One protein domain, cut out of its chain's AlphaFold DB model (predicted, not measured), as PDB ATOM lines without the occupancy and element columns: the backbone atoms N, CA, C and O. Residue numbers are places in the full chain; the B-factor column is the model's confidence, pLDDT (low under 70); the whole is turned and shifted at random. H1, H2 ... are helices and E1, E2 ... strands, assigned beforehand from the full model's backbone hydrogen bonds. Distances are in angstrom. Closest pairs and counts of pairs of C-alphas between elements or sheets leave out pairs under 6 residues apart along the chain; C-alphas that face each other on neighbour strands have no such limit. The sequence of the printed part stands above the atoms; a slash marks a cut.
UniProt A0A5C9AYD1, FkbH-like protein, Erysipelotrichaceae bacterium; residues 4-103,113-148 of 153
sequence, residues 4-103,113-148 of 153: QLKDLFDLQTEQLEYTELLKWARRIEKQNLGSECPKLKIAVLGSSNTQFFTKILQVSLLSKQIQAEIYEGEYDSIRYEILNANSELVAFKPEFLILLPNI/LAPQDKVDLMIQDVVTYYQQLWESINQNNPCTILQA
ATOM      1  N   GLN A   4      -0.316   5.096  31.972       65.38
ATOM      2  CA  GLN A   4      -0.543   5.043  30.522       65.38
ATOM      3  C   GLN A   4       0.213   3.916  29.794       65.38
ATOM      4  O   GLN A   4      -0.180   3.540  28.694       65.38
ATOM      5  N   LEU A   5       1.311   3.403  30.362       66.00
ATOM      6  CA  LEU A   5       2.048   2.270  29.786       66.00
ATOM      7  C   LEU A   5       1.386   0.936  30.135       66.00
ATOM      8  O   LEU A   5       1.458   0.010  29.336       66.00
ATOM      9  N   LYS A   6       0.709   0.848  31.287       69.62
ATOM     10  CA  LYS A   6      -0.098  -0.332  31.630       69.62
ATOM     11  C   LYS A   6      -1.250  -0.499  30.647       69.62
ATOM     12  O   LYS A   6      -1.375  -1.564  30.059       69.62
ATOM     13  N   ASP A   7      -1.980   0.585  30.382       75.44
ATOM     14  CA  ASP A   7      -3.062   0.593  29.390       75.44
ATOM     15  C   ASP A   7      -2.577   0.151  27.997       75.44
ATOM     16  O   ASP A   7      -3.318  -0.477  27.249       75.44
ATOM     17  N   LEU A   8      -1.324   0.465  27.642       74.19
ATOM     18  CA  LEU A   8      -0.709   0.039  26.384       74.19
ATOM     19  C   LEU A   8      -0.341  -1.445  26.347       74.19
ATOM     20  O   LEU A   8      -0.449  -2.063  25.293       74.19
ATOM     21  N   PHE A   9       0.106  -2.019  27.459       76.56
ATOM     22  CA  PHE A   9       0.464  -3.438  27.504       76.56
ATOM     23  C   PHE A   9      -0.758  -4.356  27.450       76.56
ATOM     24  O   PHE A   9      -0.655  -5.485  26.981       76.56
ATOM     25  N   ASP A  10      -1.919  -3.847  27.857       77.75
ATOM     26  CA  ASP A  10      -3.192  -4.559  27.748       77.75
ATOM     27  C   ASP A  10      -3.874  -4.353  26.376       77.75
ATOM     28  O   ASP A  10      -4.906  -4.966  26.089       77.75
ATOM     29  N   LEU A  11      -3.309  -3.511  25.497       76.69
ATOM     30  CA  LEU A  11      -3.872  -3.235  24.176       76.69
ATOM     31  C   LEU A  11      -3.570  -4.350  23.172       76.69
ATOM     32  O   LEU A  11      -2.423  -4.620  22.818       76.69
ATOM     33  N   GLN A  12      -4.637  -4.905  22.599       76.81
ATOM     34  CA  GLN A  12      -4.570  -5.723  21.390       76.81
ATOM     35  C   GLN A  12      -4.431  -4.798  20.178       76.81
ATOM     36  O   GLN A  12      -5.413  -4.432  19.535       76.81
ATOM     37  N   THR A  13      -3.200  -4.370  19.889       76.75
ATOM     38  CA  THR A  13      -2.907  -3.415  18.807       76.75
ATOM     39  C   THR A  13      -3.399  -3.885  17.441       76.75
ATOM     40  O   THR A  13      -3.710  -3.049  16.600       76.75
ATOM     41  N   GLU A  14      -3.524  -5.200  17.227       77.88
ATOM     42  CA  GLU A  14      -4.062  -5.768  15.988       77.88
ATOM     43  C   GLU A  14      -5.563  -5.475  15.767       77.88
ATOM     44  O   GLU A  14      -6.056  -5.655  14.657       77.88
ATOM     45  N   GLN A  15      -6.293  -5.029  16.796       81.31
ATOM     46  CA  GLN A  15      -7.728  -4.709  16.730       81.31
ATOM     47  C   GLN A  15      -8.023  -3.206  16.683       81.31
ATOM     48  O   GLN A  15      -9.186  -2.813  16.623       81.31
ATOM     49  N   LEU A  16      -6.991  -2.362  16.749       80.62
ATOM     50  CA  LEU A  16      -7.155  -0.914  16.792       80.62
ATOM     51  C   LEU A  16      -7.263  -0.312  15.395       80.62
ATOM     52  O   LEU A  16      -6.536  -0.683  14.473       80.62
ATOM     53  N   GLU A  17      -8.115   0.703  15.275       82.94
ATOM     54  CA  GLU A  17      -8.224   1.485  14.051       82.94
ATOM     55  C   GLU A  17      -6.989   2.374  13.843       82.94
ATOM     56  O   GLU A  17      -6.338   2.845  14.785       82.94
ATOM     57  N   TYR A  18      -6.721   2.706  12.580       78.94
ATOM     58  CA  TYR A  18      -5.606   3.565  12.153       78.94
ATOM     59  C   TYR A  18      -5.445   4.831  13.017       78.94
ATOM     60  O   TYR A  18      -4.347   5.203  13.442       78.94
ATOM     61  N   THR A  19      -6.561   5.514  13.291       84.25
ATOM     62  CA  THR A  19      -6.540   6.791  14.020       84.25
ATOM     63  C   THR A  19      -6.167   6.627  15.493       84.25
ATOM     64  O   THR A  19      -5.651   7.566  16.104       84.25
ATOM     65  N   GLU A  20      -6.411   5.452  16.068       84.31
ATOM     66  CA  GLU A  20      -6.101   5.136  17.458       84.31
ATOM     67  C   GLU A  20      -4.617   4.824  17.619       84.31
ATOM     68  O   GLU A  20      -3.969   5.386  18.506       84.31
ATOM     69  N   LEU A  21      -4.048   4.044  16.694       82.38
ATOM     70  CA  LEU A  21      -2.614   3.747  16.658       82.38
ATOM     71  C   LEU A  21      -1.770   5.024  16.559       82.38
ATOM     72  O   LEU A  21      -0.791   5.185  17.288       82.38
ATOM     73  N   LEU A  22      -2.186   5.997  15.743       82.81
ATOM     74  CA  LEU A  22      -1.492   7.285  15.651       82.81
ATOM     75  C   LEU A  22      -1.567   8.121  16.931       82.81
ATOM     76  O   LEU A  22      -0.612   8.828  17.267       82.81
ATOM     77  N   LYS A  23      -2.695   8.074  17.649       85.88
ATOM     78  CA  LYS A  23      -2.818   8.751  18.950       85.88
ATOM     79  C   LYS A  23      -1.854   8.133  19.955       85.88
ATOM     80  O   LYS A  23      -1.221   8.878  20.702       85.88
ATOM     81  N   TRP A  24      -1.718   6.810  19.944       83.06
ATOM     82  CA  TRP A  24      -0.760   6.098  20.781       83.06
ATOM     83  C   TRP A  24       0.685   6.425  20.424       83.06
ATOM     84  O   TRP A  24       1.426   6.830  21.317       83.06
ATOM     85  N   ALA A  25       1.058   6.391  19.142       81.62
ATOM     86  CA  ALA A  25       2.406   6.753  18.692       81.62
ATOM     87  C   ALA A  25       2.835   8.138  19.214       81.62
ATOM     88  O   ALA A  25       3.877   8.279  19.851       81.62
ATOM     89  N   ARG A  26       1.970   9.154  19.068       82.00
ATOM     90  CA  ARG A  26       2.231  10.521  19.566       82.00
ATOM     91  C   ARG A  26       2.345  10.620  21.089       82.00
ATOM     92  O   ARG A  26       2.986  11.539  21.598       82.00
ATOM     93  N   ARG A  27       1.651   9.753  21.831       81.94
ATOM     94  CA  ARG A  27       1.729   9.703  23.301       81.94
ATOM     95  C   ARG A  27       3.038   9.063  23.749       81.94
ATOM     96  O   ARG A  27       3.665   9.576  24.669       81.94
ATOM     97  N   ILE A  28       3.446   7.988  23.079       77.75
ATOM     98  CA  ILE A  28       4.655   7.215  23.373       77.75
ATOM     99  C   ILE A  28       5.923   8.015  23.069       77.75
ATOM    100  O   ILE A  28       6.833   8.008  23.887       77.75
ATOM    101  N   GLU A  29       5.961   8.784  21.975       73.31
ATOM    102  CA  GLU A  29       7.097   9.667  21.639       73.31
ATOM    103  C   GLU A  29       7.472  10.636  22.778       73.31
ATOM    104  O   GLU A  29       8.613  11.078  22.879       73.31
ATOM    105  N   LYS A  30       6.517  10.973  23.656       70.19
ATOM    106  CA  LYS A  30       6.716  11.894  24.789       70.19
ATOM    107  C   LYS A  30       7.098  11.193  26.094       70.19
ATOM    108  O   LYS A  30       7.315  11.866  27.101       70.19
ATOM    109  N   GLN A  31       7.122   9.866  26.109       69.31
ATOM    110  CA  GLN A  31       7.317   9.056  27.305       69.31
ATOM    111  C   GLN A  31       8.766   8.570  27.367       69.31
ATOM    112  O   GLN A  31       9.270   7.952  26.432       69.31
ATOM    113  N   ASN A  32       9.437   8.807  28.495       62.62
ATOM    114  CA  ASN A  32      10.745   8.213  28.746       62.62
ATOM    115  C   ASN A  32      10.528   6.789  29.271       62.62
ATOM    116  O   ASN A  32      10.256   6.574  30.454       62.62
ATOM    117  N   LEU A  33      10.544   5.830  28.352       64.00
ATOM    118  CA  LEU A  33      10.448   4.410  28.657       64.00
ATOM    119  C   LEU A  33      11.702   4.002  29.430       64.00
ATOM    120  O   LEU A  33      12.811   4.037  28.900       64.00
ATOM    121  N   GLY A  34      11.524   3.713  30.721       58.22
ATOM    122  CA  GLY A  34      12.611   3.334  31.617       58.22
ATOM    123  C   GLY A  34      13.373   2.097  31.131       58.22
ATOM    124  O   GLY A  34      12.902   1.336  30.292       58.22
ATOM    125  N   SER A  35      14.553   1.874  31.701       58.75
ATOM    126  CA  SER A  35      15.537   0.840  31.338       58.75
ATOM    127  C   SER A  35      15.112  -0.627  31.557       58.75
ATOM    128  O   SER A  35      15.967  -1.505  31.539       58.75
ATOM    129  N   GLU A  36      13.827  -0.905  31.784       66.69
ATOM    130  CA  GLU A  36      13.309  -2.245  32.108       66.69
ATOM    131  C   GLU A  36      12.867  -3.053  30.874       66.69
ATOM    132  O   GLU A  36      12.744  -4.270  30.966       66.69
ATOM    133  N   CYS A  37      12.657  -2.417  29.715       66.94
ATOM    134  CA  CYS A  37      12.286  -3.116  28.479       66.94
ATOM    135  C   CYS A  37      13.533  -3.514  27.663       66.94
ATOM    136  O   CYS A  37      14.468  -2.710  27.562       66.94
ATOM    137  N   PRO A  38      13.557  -4.703  27.025       72.94
ATOM    138  CA  PRO A  38      14.590  -5.047  26.055       72.94
ATOM    139  C   PRO A  38      14.639  -3.992  24.951       72.94
ATOM    140  O   PRO A  38      13.604  -3.659  24.366       72.94
ATOM    141  N   LYS A  39      15.837  -3.463  24.684       84.88
ATOM    142  CA  LYS A  39      16.074  -2.515  23.595       84.88
ATOM    143  C   LYS A  39      16.468  -3.281  22.347       84.88
ATOM    144  O   LYS A  39      17.483  -3.966  22.373       84.88
ATOM    145  N   LEU A  40      15.676  -3.140  21.294       91.38
ATOM    146  CA  LEU A  40      15.904  -3.769  20.004       91.38
ATOM    147  C   LEU A  40      16.190  -2.704  18.951       91.38
ATOM    148  O   LEU A  40      15.430  -1.743  18.830       91.38
ATOM    149  N   LYS A  41      17.257  -2.877  18.173       93.94
ATOM    150  CA  LYS A  41      17.561  -1.975  17.055       93.94
ATOM    151  C   LYS A  41      16.994  -2.507  15.749       93.94
ATOM    152  O   LYS A  41      17.405  -3.568  15.280       93.94
ATOM    153  N   ILE A  42      16.087  -1.751  15.141       95.81
ATOM    154  CA  ILE A  42      15.452  -2.117  13.873       95.81
ATOM    155  C   ILE A  42      15.726  -1.027  12.843       95.81
ATOM    156  O   ILE A  42      15.431   0.138  13.080       95.81
ATOM    157  N   ALA A  43      16.261  -1.401  11.690       95.25
ATOM    158  CA  ALA A  43      16.316  -0.528  10.527       95.25
ATOM    159  C   ALA A  43      15.162  -0.858   9.579       95.25
ATOM    160  O   ALA A  43      14.863  -2.029   9.349       95.25
ATOM    161  N   VAL A  44      14.524   0.165   9.020       94.69
ATOM    162  CA  VAL A  44      13.462   0.029   8.022       94.69
ATOM    163  C   VAL A  44      13.870   0.807   6.781       94.69
ATOM    164  O   VAL A  44      14.032   2.022   6.841       94.69
ATOM    165  N   LEU A  45      14.016   0.100   5.661       92.56
ATOM    166  CA  LEU A  45      14.296   0.691   4.355       92.56
ATOM    167  C   LEU A  45      13.151   0.358   3.403       92.56
ATOM    168  O   LEU A  45      12.743  -0.801   3.285       92.56
ATOM    169  N   GLY A  46      12.645   1.362   2.696       89.75
ATOM    170  CA  GLY A  46      11.556   1.175   1.749       89.75
ATOM    171  C   GLY A  46      11.655   2.106   0.554       89.75
ATOM    172  O   GLY A  46      12.154   3.225   0.647       89.75
ATOM    173  N   SER A  47      11.107   1.655  -0.566       85.31
ATOM    174  CA  SER A  47      11.019   2.437  -1.814       85.31
ATOM    175  C   SER A  47       9.785   3.349  -1.836       85.31
ATOM    176  O   SER A  47       9.362   3.880  -2.858       85.31
ATOM    177  N   SER A  48       9.117   3.474  -0.693       82.31
ATOM    178  CA  SER A  48       7.926   4.283  -0.456       82.31
ATOM    179  C   SER A  48       8.005   4.868   0.950       82.31
ATOM    180  O   SER A  48       8.834   4.446   1.748       82.31
ATOM    181  N   ASN A  49       7.155   5.847   1.267       84.38
ATOM    182  CA  ASN A  49       7.154   6.461   2.596       84.38
ATOM    183  C   ASN A  49       6.894   5.399   3.686       84.38
ATOM    184  O   ASN A  49       5.820   4.795   3.716       84.38
ATOM    185  N   THR A  50       7.873   5.189   4.573       88.00
ATOM    186  CA  THR A  50       7.807   4.177   5.641       88.00
ATOM    187  C   THR A  50       7.458   4.758   7.015       88.00
ATOM    188  O   THR A  50       7.183   3.990   7.935       88.00
ATOM    189  N   GLN A  51       7.314   6.081   7.138       87.00
ATOM    190  CA  GLN A  51       7.065   6.795   8.396       87.00
ATOM    191  C   GLN A  51       5.841   6.284   9.155       87.00
ATOM    192  O   GLN A  51       5.774   6.275  10.387       87.00
ATOM    193  N   PHE A  52       4.808   5.892   8.415       85.81
ATOM    194  CA  PHE A  52       3.611   5.346   9.027       85.81
ATOM    195  C   PHE A  52       3.845   3.936   9.581       85.81
ATOM    196  O   PHE A  52       3.437   3.624  10.702       85.81
ATOM    197  N   PHE A  53       4.534   3.100   8.805       89.06
ATOM    198  CA  PHE A  53       4.883   1.742   9.194       89.06
ATOM    199  C   PHE A  53       5.806   1.738  10.417       89.06
ATOM    200  O   PHE A  53       5.537   1.007  11.368       89.06
ATOM    201  N   THR A  54       6.826   2.600  10.447       91.19
ATOM    202  CA  THR A  54       7.756   2.726  11.581       91.19
ATOM    203  C   THR A  54       7.024   3.115  12.867       91.19
ATOM    204  O   THR A  54       7.235   2.492  13.910       91.19
ATOM    205  N   LYS A  55       6.071   4.058  12.795       88.69
ATOM    206  CA  LYS A  55       5.222   4.441  13.939       88.69
ATOM    207  C   LYS A  55       4.357   3.290  14.449       88.69
ATOM    208  O   LYS A  55       4.319   3.058  15.655       88.69
ATOM    209  N   ILE A  56       3.666   2.565  13.568       88.12
ATOM    210  CA  ILE A  56       2.855   1.407  13.988       88.12
ATOM    211  C   ILE A  56       3.732   0.317  14.592       88.12
ATOM    212  O   ILE A  56       3.372  -0.247  15.628       88.12
ATOM    213  N   LEU A  57       4.868   0.025  13.960       90.38
ATOM    214  CA  LEU A  57       5.804  -0.986  14.428       90.38
ATOM    215  C   LEU A  57       6.269  -0.664  15.851       90.38
ATOM    216  O   LEU A  57       6.233  -1.536  16.717       90.38
ATOM    217  N   GLN A  58       6.612   0.597  16.121       88.88
ATOM    218  CA  GLN A  58       7.012   1.043  17.452       88.88
ATOM    219  C   GLN A  58       5.912   0.824  18.498       88.88
ATOM    220  O   GLN A  58       6.185   0.283  19.567       88.88
ATOM    221  N   VAL A  59       4.665   1.209  18.196       87.19
ATOM    222  CA  VAL A  59       3.523   1.023  19.113       87.19
ATOM    223  C   VAL A  59       3.260  -0.460  19.371       87.19
ATOM    224  O   VAL A  59       3.041  -0.852  20.513       87.19
ATOM    225  N   SER A  60       3.316  -1.280  18.321       87.75
ATOM    226  CA  SER A  60       3.016  -2.717  18.379       87.75
ATOM    227  C   SER A  60       4.090  -3.521  19.112       87.75
ATOM    228  O   SER A  60       3.794  -4.525  19.752       87.75
ATOM    229  N   LEU A  61       5.355  -3.106  19.021       88.88
ATOM    230  CA  LEU A  61       6.432  -3.705  19.811       88.88
ATOM    231  C   LEU A  61       6.328  -3.274  21.268       88.88
ATOM    232  O   LEU A  61       6.485  -4.095  22.172       88.88
ATOM    233  N   LEU A  62       5.985  -2.007  21.495       85.88
ATOM    234  CA  LEU A  62       5.868  -1.500  22.843       85.88
ATOM    235  C   LEU A  62       4.674  -2.100  23.595       85.88
ATOM    236  O   LEU A  62       4.829  -2.405  24.772       85.88
ATOM    237  N   SER A  63       3.531  -2.354  22.950       84.81
ATOM    238  CA  SER A  63       2.427  -3.107  23.579       84.81
ATOM    239  C   SER A  63       2.859  -4.509  24.027       84.81
ATOM    240  O   SER A  63       2.340  -5.038  25.003       84.81
ATOM    241  N   LYS A  64       3.894  -5.074  23.392       86.25
ATOM    242  CA  LYS A  64       4.530  -6.352  23.755       86.25
ATOM    243  C   LYS A  64       5.723  -6.192  24.706       86.25
ATOM    244  O   LYS A  64       6.494  -7.133  24.869       86.25
ATOM    245  N   GLN A  65       5.875  -5.026  25.338       84.56
ATOM    246  CA  GLN A  65       6.965  -4.685  26.265       84.56
ATOM    247  C   GLN A  65       8.366  -4.718  25.627       84.56
ATOM    248  O   GLN A  65       9.370  -4.872  26.320       84.56
ATOM    249  N   ILE A  66       8.452  -4.544  24.305       87.19
ATOM    250  CA  ILE A  66       9.713  -4.455  23.562       87.19
ATOM    251  C   ILE A  66       9.942  -2.995  23.179       87.19
ATOM    252  O   ILE A  66       9.134  -2.384  22.479       87.19
ATOM    253  N   GLN A  67      11.064  -2.424  23.613       87.56
ATOM    254  CA  GLN A  67      11.440  -1.070  23.232       87.56
ATOM    255  C   GLN A  67      12.265  -1.122  21.947       87.56
ATOM    256  O   GLN A  67      13.388  -1.610  21.950       87.56
ATOM    257  N   ALA A  68      11.731  -0.587  20.852       89.31
ATOM    258  CA  ALA A  68      12.464  -0.500  19.596       89.31
ATOM    259  C   ALA A  68      13.103   0.882  19.410       89.31
ATOM    260  O   ALA A  68      12.425   1.909  19.508       89.31
ATOM    261  N   GLU A  69      14.397   0.895  19.109       90.94
ATOM    262  CA  GLU A  69      15.062   2.015  18.456       90.94
ATOM    263  C   GLU A  69      14.943   1.774  16.949       90.94
ATOM    264  O   GLU A  69      15.385   0.733  16.457       90.94
ATOM    265  N   ILE A  70      14.277   2.683  16.234       92.19
ATOM    266  CA  ILE A  70      13.996   2.518  14.807       92.19
ATOM    267  C   ILE A  70      14.817   3.526  14.011       92.19
ATOM    268  O   ILE A  70      14.682   4.731  14.214       92.19
ATOM    269  N   TYR A  71      15.628   3.012  13.095       93.00
ATOM    270  CA  TYR A  71      16.241   3.781  12.024       93.00
ATOM    271  C   TYR A  71      15.349   3.700  10.783       93.00
ATOM    272  O   TYR A  71      14.985   2.605  10.351       93.00
ATOM    273  N   GLU A  72      14.982   4.852  10.231       91.62
ATOM    274  CA  GLU A  72      14.195   4.966   9.004       91.62
ATOM    275  C   GLU A  72      15.105   5.502   7.899       91.62
ATOM    276  O   GLU A  72      15.606   6.620   8.016       91.62
ATOM    277  N   GLY A  73      15.333   4.692   6.864       85.75
ATOM    278  CA  GLY A  73      16.102   5.116   5.697       85.75
ATOM    279  C   GLY A  73      15.349   6.144   4.861       85.75
ATOM    280  O   GLY A  73      14.120   6.266   4.938       85.75
ATOM    281  N   GLU A  74      16.084   6.881   4.036       82.75
ATOM    282  CA  GLU A  74      15.471   7.850   3.130       82.75
ATOM    283  C   GLU A  74      14.595   7.171   2.056       82.75
ATOM    284  O   GLU A  74      14.673   5.972   1.782       82.75
ATOM    285  N   TYR A  75      13.717   7.953   1.425       75.25
ATOM    286  CA  TYR A  75      12.890   7.451   0.328       75.25
ATOM    287  C   TYR A  75      13.770   6.943  -0.826       75.25
ATOM    288  O   TYR A  75      14.633   7.678  -1.303       75.25
ATOM    289  N   ASP A  76      13.501   5.719  -1.299       74.38
ATOM    290  CA  ASP A  76      14.214   5.082  -2.426       74.38
ATOM    291  C   ASP A  76      15.727   4.884  -2.172       74.38
ATOM    292  O   ASP A  76      16.554   4.871  -3.084       74.38
ATOM    293  N   SER A  77      16.117   4.715  -0.903       79.19
ATOM    294  CA  SER A  77      17.526   4.626  -0.501       79.19
ATOM    295  C   SER A  77      18.065   3.200  -0.340       79.19
ATOM    296  O   SER A  77      19.267   3.039  -0.113       79.19
ATOM    297  N   ILE A  78      17.220   2.161  -0.493       83.00
ATOM    298  CA  ILE A  78      17.539   0.757  -0.152       83.00
ATOM    299  C   ILE A  78      18.926   0.358  -0.667       83.00
ATOM    300  O   ILE A  78      19.791  -0.074   0.094       83.00
ATOM    301  N   ARG A  79      19.159   0.525  -1.973       85.19
ATOM    302  CA  ARG A  79      20.423   0.129  -2.606       85.19
ATOM    303  C   ARG A  79      21.599   0.964  -2.111       85.19
ATOM    304  O   ARG A  79      22.667   0.416  -1.852       85.19
ATOM    305  N   TYR A  80      21.425   2.278  -2.027       85.88
ATOM    306  CA  TYR A  80      22.507   3.199  -1.691       85.88
ATOM    307  C   TYR A  80      22.997   2.990  -0.256       85.88
ATOM    308  O   TYR A  80      24.201   2.890  -0.027       85.88
ATOM    309  N   GLU A  81      22.077   2.852   0.697       83.25
ATOM    310  CA  GLU A  81      22.429   2.667   2.103       83.25
ATOM    311  C   GLU A  81      23.063   1.302   2.386       83.25
ATOM    312  O   GLU A  81      24.003   1.225   3.177       83.25
ATOM    313  N   ILE A  82      22.600   0.241   1.711       87.06
ATOM    314  CA  ILE A  82      23.144  -1.117   1.862       87.06
ATOM    315  C   ILE A  82      24.556  -1.246   1.271       87.06
ATOM    316  O   ILE A  82      25.395  -1.967   1.816       87.06
ATOM    317  N   LEU A  83      24.818  -0.602   0.132       86.38
ATOM    318  CA  LEU A  83      26.115  -0.703  -0.546       86.38
ATOM    319  C   LEU A  83      27.162   0.260   0.032       86.38
ATOM    320  O   LEU A  83      28.361   0.037  -0.137       86.38
ATOM    321  N   ASN A  84      26.740   1.330   0.707       85.94
ATOM    322  CA  ASN A  84      27.650   2.271   1.342       85.94
ATOM    323  C   ASN A  84      28.046   1.789   2.746       85.94
ATOM    324  O   ASN A  84      27.287   1.927   3.699       85.94
ATOM    325  N   ALA A  85      29.279   1.302   2.892       82.81
ATOM    326  CA  ALA A  85      29.820   0.844   4.176       82.81
ATOM    327  C   ALA A  85      29.908   1.943   5.260       82.81
ATOM    328  O   ALA A  85      30.045   1.629   6.438       82.81
ATOM    329  N   ASN A  86      29.830   3.221   4.875       85.38
ATOM    330  CA  ASN A  86      29.825   4.367   5.787       85.38
ATOM    331  C   ASN A  86      28.423   4.983   5.950       85.38
ATOM    332  O   ASN A  86      28.313   6.143   6.350       85.38
ATOM    333  N   SER A  87      27.358   4.265   5.585       87.00
ATOM    334  CA  SER A  87      25.990   4.748   5.768       87.00
ATOM    335  C   SER A  87      25.604   4.811   7.247       87.00
ATOM    336  O   SER A  87      26.158   4.111   8.102       87.00
ATOM    337  N   GLU A  88      24.608   5.643   7.553       89.00
ATOM    338  CA  GLU A  88      24.033   5.708   8.897       89.00
ATOM    339  C   GLU A  88      23.432   4.361   9.322       89.00
ATOM    340  O   GLU A  88      23.535   4.002  10.491       89.00
ATOM    341  N   LEU A  89      22.924   3.564   8.373       89.44
ATOM    342  CA  LEU A  89      22.490   2.184   8.592       89.44
ATOM    343  C   LEU A  89      23.587   1.314   9.228       89.44
ATOM    344  O   LEU A  89      23.340   0.616  10.215       89.44
ATOM    345  N   VAL A  90      24.808   1.353   8.684       88.50
ATOM    346  CA  VAL A  90      25.938   0.570   9.215       88.50
ATOM    347  C   VAL A  90      26.367   1.103  10.582       88.50
ATOM    348  O   VAL A  90      26.649   0.323  11.494       88.50
ATOM    349  N   ALA A  91      26.370   2.427  10.768       91.06
ATOM    350  CA  ALA A  91      26.674   3.043  12.060       91.06
ATOM    351  C   ALA A  91      25.625   2.704  13.137       91.06
ATOM    352  O   ALA A  91      25.975   2.512  14.306       91.06
ATOM    353  N   PHE A  92      24.354   2.586  12.741       93.00
ATOM    354  CA  PHE A  92      23.230   2.259  13.614       93.00
ATOM    355  C   PHE A  92      23.351   0.852  14.217       93.00
ATOM    356  O   PHE A  92      23.019   0.662  15.396       93.00
ATOM    357  N   LYS A  93      23.910  -0.100  13.451       92.94
ATOM    358  CA  LYS A  93      24.073  -1.524  13.806       92.94
ATOM    359  C   LYS A  93      22.746  -2.183  14.212       92.94
ATOM    360  O   LYS A  93      22.592  -2.576  15.372       92.94
ATOM    361  N   PRO A  94      21.762  -2.249  13.297       95.00
ATOM    362  CA  PRO A  94      20.493  -2.917  13.550       95.00
ATOM    363  C   PRO A  94      20.673  -4.413  13.820       95.00
ATOM    364  O   PRO A  94      21.512  -5.069  13.211       95.00
ATOM    365  N   GLU A  95      19.819  -4.960  14.680       95.19
ATOM    366  CA  GLU A  95      19.651  -6.406  14.861       95.19
ATOM    367  C   GLU A  95      18.697  -6.982  13.810       95.19
ATOM    368  O   GLU A  95      18.867  -8.117  13.356       95.19
ATOM    369  N   PHE A  96      17.722  -6.170  13.389       95.69
ATOM    370  CA  PHE A  96      16.766  -6.488  12.336       95.69
ATOM    371  C   PHE A  96      16.766  -5.412  11.255       95.69
ATOM    372  O   PHE A  96      16.678  -4.223  11.557       95.69
ATOM    373  N   LEU A  97      16.794  -5.836   9.996       95.12
ATOM    374  CA  LEU A  97      16.620  -4.976   8.834       95.12
ATOM    375  C   LEU A  97      15.339  -5.369   8.102       95.12
ATOM    376  O   LEU A  97      15.237  -6.474   7.571       95.12
ATOM    377  N   ILE A  98      14.367  -4.461   8.062       95.12
ATOM    378  CA  ILE A  98      13.111  -4.635   7.337       95.12
ATOM    379  C   ILE A  98      13.237  -3.963   5.971       95.12
ATOM    380  O   ILE A  98      13.454  -2.755   5.891       95.12
ATOM    381  N   LEU A  99      13.074  -4.747   4.906       92.94
ATOM    382  CA  LEU A  99      13.069  -4.264   3.527       92.94
ATOM    383  C   LEU A  99      11.641  -4.256   2.987       92.94
ATOM    384  O   LEU A  99      10.981  -5.298   2.948       92.94
ATOM    385  N   LEU A 100      11.188  -3.091   2.530       91.88
ATOM    386  CA  LEU A 100       9.874  -2.876   1.924       91.88
ATOM    387  C   LEU A 100      10.032  -2.441   0.453       91.88
ATOM    388  O   LEU A 100       9.793  -1.271   0.135       91.88
ATOM    389  N   PRO A 101      10.481  -3.345  -0.443       89.50
ATOM    390  CA  PRO A 101      10.617  -3.027  -1.860       89.50
ATOM    391  C   PRO A 101       9.246  -2.843  -2.523       89.50
ATOM    392  O   PRO A 101       8.258  -3.474  -2.137       89.50
ATOM    393  N   ASN A 102       9.190  -2.013  -3.559       86.81
ATOM    394  CA  ASN A 102       7.998  -1.802  -4.375       86.81
ATOM    395  C   ASN A 102       8.168  -2.482  -5.739       86.81
ATOM    396  O   ASN A 102       9.277  -2.638  -6.240       86.81
ATOM    397  N   ILE A 103       7.063  -2.842  -6.397       84.94
ATOM    398  CA  ILE A 103       7.136  -3.354  -7.770       84.94
ATOM    399  C   ILE A 103       7.780  -2.352  -8.749       84.94
ATOM    400  O   ILE A 103       8.350  -2.753  -9.758       84.94
ATOM    401  N   LEU A 113       4.007 -11.081 -24.708       93.06
ATOM    402  CA  LEU A 113       4.308 -12.291 -25.481       93.06
ATOM    403  C   LEU A 113       5.810 -12.604 -25.502       93.06
ATOM    404  O   LEU A 113       6.325 -13.148 -26.482       93.06
ATOM    405  N   ALA A 114       6.544 -12.199 -24.463       91.69
ATOM    406  CA  ALA A 114       7.945 -12.567 -24.333       91.69
ATOM    407  C   ALA A 114       8.080 -14.101 -24.235       91.69
ATOM    408  O   ALA A 114       7.288 -14.742 -23.544       91.69
ATOM    409  N   PRO A 115       9.070 -14.707 -24.916       94.81
ATOM    410  CA  PRO A 115       9.352 -16.128 -24.760       94.81
ATOM    411  C   PRO A 115       9.792 -16.429 -23.321       94.81
ATOM    412  O   PRO A 115      10.462 -15.598 -22.702       94.81
ATOM    413  N   GLN A 116       9.455 -17.623 -22.827       94.19
ATOM    414  CA  GLN A 116       9.711 -18.042 -21.443       94.19
ATOM    415  C   GLN A 116      11.174 -17.838 -21.028       94.19
ATOM    416  O   GLN A 116      11.427 -17.199 -20.016       94.19
ATOM    417  N   ASP A 117      12.126 -18.244 -21.871       94.75
ATOM    418  CA  ASP A 117      13.561 -18.108 -21.589       94.75
ATOM    419  C   ASP A 117      13.980 -16.657 -21.293       94.75
ATOM    420  O   ASP A 117      14.862 -16.407 -20.475       94.75
ATOM    421  N   LYS A 118      13.339 -15.667 -21.936       92.75
ATOM    422  CA  LYS A 118      13.606 -14.250 -21.643       92.75
ATOM    423  C   LYS A 118      13.021 -13.827 -20.302       92.75
ATOM    424  O   LYS A 118      13.643 -13.030 -19.611       92.75
ATOM    425  N   VAL A 119      11.838 -14.327 -19.952       92.81
ATOM    426  CA  VAL A 119      11.215 -14.057 -18.651       92.81
ATOM    427  C   VAL A 119      12.084 -14.627 -17.531       92.81
ATOM    428  O   VAL A 119      12.361 -13.924 -16.563       92.81
ATOM    429  N   ASP A 120      12.581 -15.851 -17.700       93.38
ATOM    430  CA  ASP A 120      13.429 -16.524 -16.714       93.38
ATOM    431  C   ASP A 120      14.749 -15.773 -16.488       93.38
ATOM    432  O   ASP A 120      15.162 -15.586 -15.342       93.38
ATOM    433  N   LEU A 121      15.373 -15.259 -17.556       91.94
ATOM    434  CA  LEU A 121      16.558 -14.401 -17.442       91.94
ATOM    435  C   LEU A 121      16.272 -13.122 -16.640       91.94
ATOM    436  O   LEU A 121      17.045 -12.774 -15.754       91.94
ATOM    437  N   MET A 122      15.139 -12.458 -16.886       91.12
ATOM    438  CA  MET A 122      14.765 -11.245 -16.145       91.12
ATOM    439  C   MET A 122      14.498 -11.531 -14.662       91.12
ATOM    440  O   MET A 122      14.879 -10.740 -13.801       91.12
ATOM    441  N   ILE A 123      13.870 -12.666 -14.345       91.31
ATOM    442  CA  ILE A 123      13.694 -13.111 -12.956       91.31
ATOM    443  C   ILE A 123      15.061 -13.344 -12.310       91.31
ATOM    444  O   ILE A 123      15.294 -12.888 -11.189       91.31
ATOM    445  N   GLN A 124      15.974 -14.013 -13.017       93.12
ATOM    446  CA  GLN A 124      17.316 -14.285 -12.515       93.12
ATOM    447  C   GLN A 124      18.099 -12.997 -12.235       93.12
ATOM    448  O   GLN A 124      18.786 -12.926 -11.213       93.12
ATOM    449  N   ASP A 125      17.968 -11.970 -13.075       91.31
ATOM    450  CA  ASP A 125      18.600 -10.664 -12.851       91.31
ATOM    451  C   ASP A 125      18.106 -10.017 -11.546       91.31
ATOM    452  O   ASP A 125      18.909  -9.552 -10.734       91.31
ATOM    453  N   VAL A 126      16.792 -10.055 -11.296       90.31
ATOM    454  CA  VAL A 126      16.189  -9.526 -10.060       90.31
ATOM    455  C   VAL A 126      16.650 -10.321  -8.839       90.31
ATOM    456  O   VAL A 126      17.049  -9.735  -7.833       90.31
ATOM    457  N   VAL A 127      16.639 -11.653  -8.912       91.69
ATOM    458  CA  VAL A 127      17.113 -12.514  -7.816       91.69
ATOM    459  C   VAL A 127      18.577 -12.216  -7.496       91.69
ATOM    460  O   VAL A 127      18.924 -12.012  -6.333       91.69
ATOM    461  N   THR A 128      19.420 -12.123  -8.524       93.31
ATOM    462  CA  THR A 128      20.854 -11.838  -8.380       93.31
ATOM    463  C   THR A 128      21.083 -10.467  -7.744       93.31
ATOM    464  O   THR A 128      21.926 -10.325  -6.859       93.31
ATOM    465  N   TYR A 129      20.300  -9.461  -8.139       90.81
ATOM    466  CA  TYR A 129      20.352  -8.126  -7.548       90.81
ATOM    467  C   TYR A 129      20.111  -8.149  -6.029       90.81
ATOM    468  O   TYR A 129      20.901  -7.576  -5.277       90.81
ATOM    469  N   TYR A 130      19.065  -8.836  -5.552       91.31
ATOM    470  CA  TYR A 130      18.785  -8.916  -4.111       91.31
ATOM    471  C   TYR A 130      19.800  -9.779  -3.361       91.31
ATOM    472  O   TYR A 130      20.187  -9.419  -2.251       91.31
ATOM    473  N   GLN A 131      20.289 -10.864  -3.969       93.31
ATOM    474  CA  GLN A 131      21.362 -11.675  -3.387       93.31
ATOM    475  C   GLN A 131      22.609 -10.835  -3.093       93.31
ATOM    476  O   GLN A 131      23.136 -10.899  -1.985       93.31
ATOM    477  N   GLN A 132      23.021  -9.976  -4.028       92.81
ATOM    478  CA  GLN A 132      24.151  -9.064  -3.822       92.81
ATOM    479  C   GLN A 132      23.905  -8.069  -2.679       92.81
ATOM    480  O   GLN A 132      24.821  -7.767  -1.913       92.81
ATOM    481  N   LEU A 133      22.675  -7.562  -2.532       91.94
ATOM    482  CA  LEU A 133      22.325  -6.692  -1.406       91.94
ATOM    483  C   LEU A 133      22.441  -7.439  -0.073       91.94
ATOM    484  O   LEU A 133      23.050  -6.922   0.863       91.94
ATOM    485  N   TRP A 134      21.904  -8.656   0.013       93.88
ATOM    486  CA  TRP A 134      21.990  -9.473   1.225       93.88
ATOM    487  C   TRP A 134      23.435  -9.840   1.574       93.88
ATOM    488  O   TRP A 134      23.810  -9.790   2.744       93.88
ATOM    489  N   GLU A 135      24.266 -10.144   0.577       93.19
ATOM    490  CA  GLU A 135      25.699 -10.374   0.775       93.19
ATOM    491  C   GLU A 135      26.407  -9.126   1.314       93.19
ATOM    492  O   GLU A 135      27.172  -9.234   2.273       93.19
ATOM    493  N   SER A 136      26.110  -7.941   0.768       91.62
ATOM    494  CA  SER A 136      26.658  -6.669   1.266       91.62
ATOM    495  C   SER A 136      26.275  -6.418   2.726       91.62
ATOM    496  O   SER A 136      27.126  -6.050   3.537       91.62
ATOM    497  N   ILE A 137      25.011  -6.669   3.091       91.75
ATOM    498  CA  ILE A 137      24.547  -6.560   4.482       91.75
ATOM    499  C   ILE A 137      25.327  -7.533   5.364       91.75
ATOM    500  O   ILE A 137      25.885  -7.129   6.376       91.75
ATOM    501  N   ASN A 138      25.425  -8.800   4.964       91.06
ATOM    502  CA  ASN A 138      26.113  -9.814   5.754       91.06
ATOM    503  C   ASN A 138      27.618  -9.529   5.926       91.06
ATOM    504  O   ASN A 138      28.211  -9.950   6.913       91.06
ATOM    505  N   GLN A 139      28.243  -8.812   4.988       90.12
ATOM    506  CA  GLN A 139      29.649  -8.410   5.087       90.12
ATOM    507  C   GLN A 139      29.851  -7.168   5.963       90.12
ATOM    508  O   GLN A 139      30.762  -7.145   6.790       90.12
ATOM    509  N   ASN A 140      29.018  -6.141   5.789       87.25
ATOM    510  CA  ASN A 140      29.222  -4.834   6.418       87.25
ATOM    511  C   ASN A 140      28.519  -4.701   7.775       87.25
ATOM    512  O   ASN A 140      29.007  -4.000   8.661       87.25
ATOM    513  N   ASN A 141      27.366  -5.353   7.942       85.81
ATOM    514  CA  ASN A 141      26.536  -5.276   9.136       85.81
ATOM    515  C   ASN A 141      25.607  -6.510   9.266       85.81
ATOM    516  O   ASN A 141      24.425  -6.440   8.903       85.81
ATOM    517  N   PRO A 142      26.126  -7.647   9.771       88.12
ATOM    518  CA  PRO A 142      25.351  -8.876   9.915       88.12
ATOM    519  C   PRO A 142      24.131  -8.664  10.820       88.12
ATOM    520  O   PRO A 142      24.268  -8.350  12.001       88.12
ATOM    521  N   CYS A 143      22.935  -8.854  10.266       93.56
ATOM    522  CA  CYS A 143      21.665  -8.702  10.971       93.56
ATOM    523  C   CYS A 143      20.596  -9.631  10.380       93.56
ATOM    524  O   CYS A 143      20.783 -10.222   9.314       93.56
ATOM    525  N   THR A 144      19.466  -9.777  11.073       95.75
ATOM    526  CA  THR A 144      18.335 -10.563  10.566       95.75
ATOM    527  C   THR A 144      17.553  -9.744   9.544       95.75
ATOM    528  O   THR A 144      17.016  -8.688   9.874       95.75
ATOM    529  N   ILE A 145      17.453 -10.237   8.309       94.81
ATOM    530  CA  ILE A 145      16.748  -9.544   7.224       94.81
ATOM    531  C   ILE A 145      15.302 -10.045   7.146       94.81
ATOM    532  O   ILE A 145      15.054 -11.241   6.997       94.81
ATOM    533  N   LEU A 146      14.347  -9.118   7.206       94.50
ATOM    534  CA  LEU A 146      12.924  -9.352   6.978       94.50
ATOM    535  C   LEU A 146      12.503  -8.593   5.718       94.50
ATOM    536  O   LEU A 146      12.291  -7.384   5.751       94.50
ATOM    537  N   GLN A 147      12.395  -9.293   4.593       92.31
ATOM    538  CA  GLN A 147      12.017  -8.684   3.320       92.31
ATOM    539  C   GLN A 147      10.550  -8.974   2.992       92.31
ATOM    540  O   GLN A 147      10.142 -10.133   2.905       92.31
ATOM    541  N   ALA A 148       9.765  -7.916   2.786       90.00
ATOM    542  CA  ALA A 148       8.416  -8.033   2.251       90.00
ATOM    543  C   ALA A 148       8.444  -8.455   0.774       90.00
ATOM    544  O   ALA A 148       9.439  -8.289   0.064       90.00
TER     545      ALA A 148
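AT A GLANCE: This is residues 4 to 103 and 113 to 148 of the 153 residues of the protein "FkbH-like protein" of Erysipelotrichaceae bacterium (UniProt A0A5C9AYD1). A small, twisted wall of four parallel strands has H3 over one face and the short H5 over the other, and the long H6 runs away from it as an arm, with residues 113 to 128 sticking out free. On the side of H3 away from the sheet H2 packs across it, and H1 meets the last residues of H3. The 136 printed residues include six named helices and four named strands, in the order H1 H2 E1 H3 E2 H4 H5 E3 H6 E4; the sheet runs E2 E1 E3 E4, all parallel, and the class is mixed, helices and strands. The whole is loose, with a radius of gyration of the C-alphas of 18.0 A, and only just elongated, spanning 59 by 36 by 21 A.

HOW THE PARTS SIT: Begin at H1, residues 4 to 9, which touches residues 62 to 63 alone of H3, residues 51 to 63; the closest C-alphas, of Phe 9 and Ser 63, are 4.4 A apart, and the lines are about perpendicular at 85 degrees. Next comes H2, residues 18 to 28, near H1, with 7 pairs of C-alphas within 10 A. H2 touches residues 55 to 59 alone of H3, closest at the C-alphas of Ala 25 and Val 59, 5.9 A, at a steep tilt of 69.9 degrees, only just short of about perpendicular, the same way. Now look at E1, residues 39 to 46, and its parallel neighbour E2, residues 67 to 72: N 42 and O 69 are 2.9 A apart, within hydrogen-bond range. H3 lies over E2 and E1 at a height over the sheet of 8.8 A, along the strands, at 23 degrees to E1 on the local plane. E1, H3 and E2 form a strand-helix-strand unit, two parallel neighbour strands with a helix between them along the chain, and its crossover is right-handed. After E2 come H4, residues 78 to 83, which only grazes the sheet with residues 78 to 82, and H5, residues 88 to 92, over E1 at a height of 9.5 A, on the opposite face from H3. H4 and H5 touch only at the corner, and only just, with 3 pairs of C-alphas within 8 A, the closest being those of Glu 81 and Leu 89, 6.5 A. E3, residues 96 to 100, completes a split unit, E2, H4 H5, E3, with E1 between its strands in the sheet and a right-handed crossover. E3 is parallel to E1, with N 98 and O 43 at 2.8 A. H6, residues 116 to 140, touches H4 with residues 133 to 137 alone, closest at the C-alphas of Ile 82 and Ile 137, 6.2 A, at a steep tilt of 55 degrees, the same way; it only grazes the sheet with residues 134 to 138. E4, residues 144 to 147, is an edge strand parallel to E3, with N 146 and O 97 at 2.8 A. In H1 to H6 every O i to N i+4 pair is within hydrogen-bond range.

IN THESE COORDINATES: Find C-alpha 4 at (-0.543, 5.043, 30.522), where H1 begins. H2 is 15.6 A long, E1 22.6 A, H3 18.7 A and E2 15.7 A. E1 runs from C-alpha 39 at (16.074, -2.515, 23.595) to C-alpha 46. H6 is 36.5 A long, from C-alpha 116 at (9.711, -18.042, -21.443). E4 ends at C-alpha 147, (12.017, -8.684, 3.320).

THE WHOLE: The C-alphas farthest apart are those of Gln 4 and Pro 115, 60.0 A. Residues 104 to 112 are cut out, with 20.0 A between C-alphas 103 and 113. Of the links printed whole, none is long. Look for low pLDDT at residues 4 to 6 and 31 to 37, under 70; the mean of the printed part is 85.9.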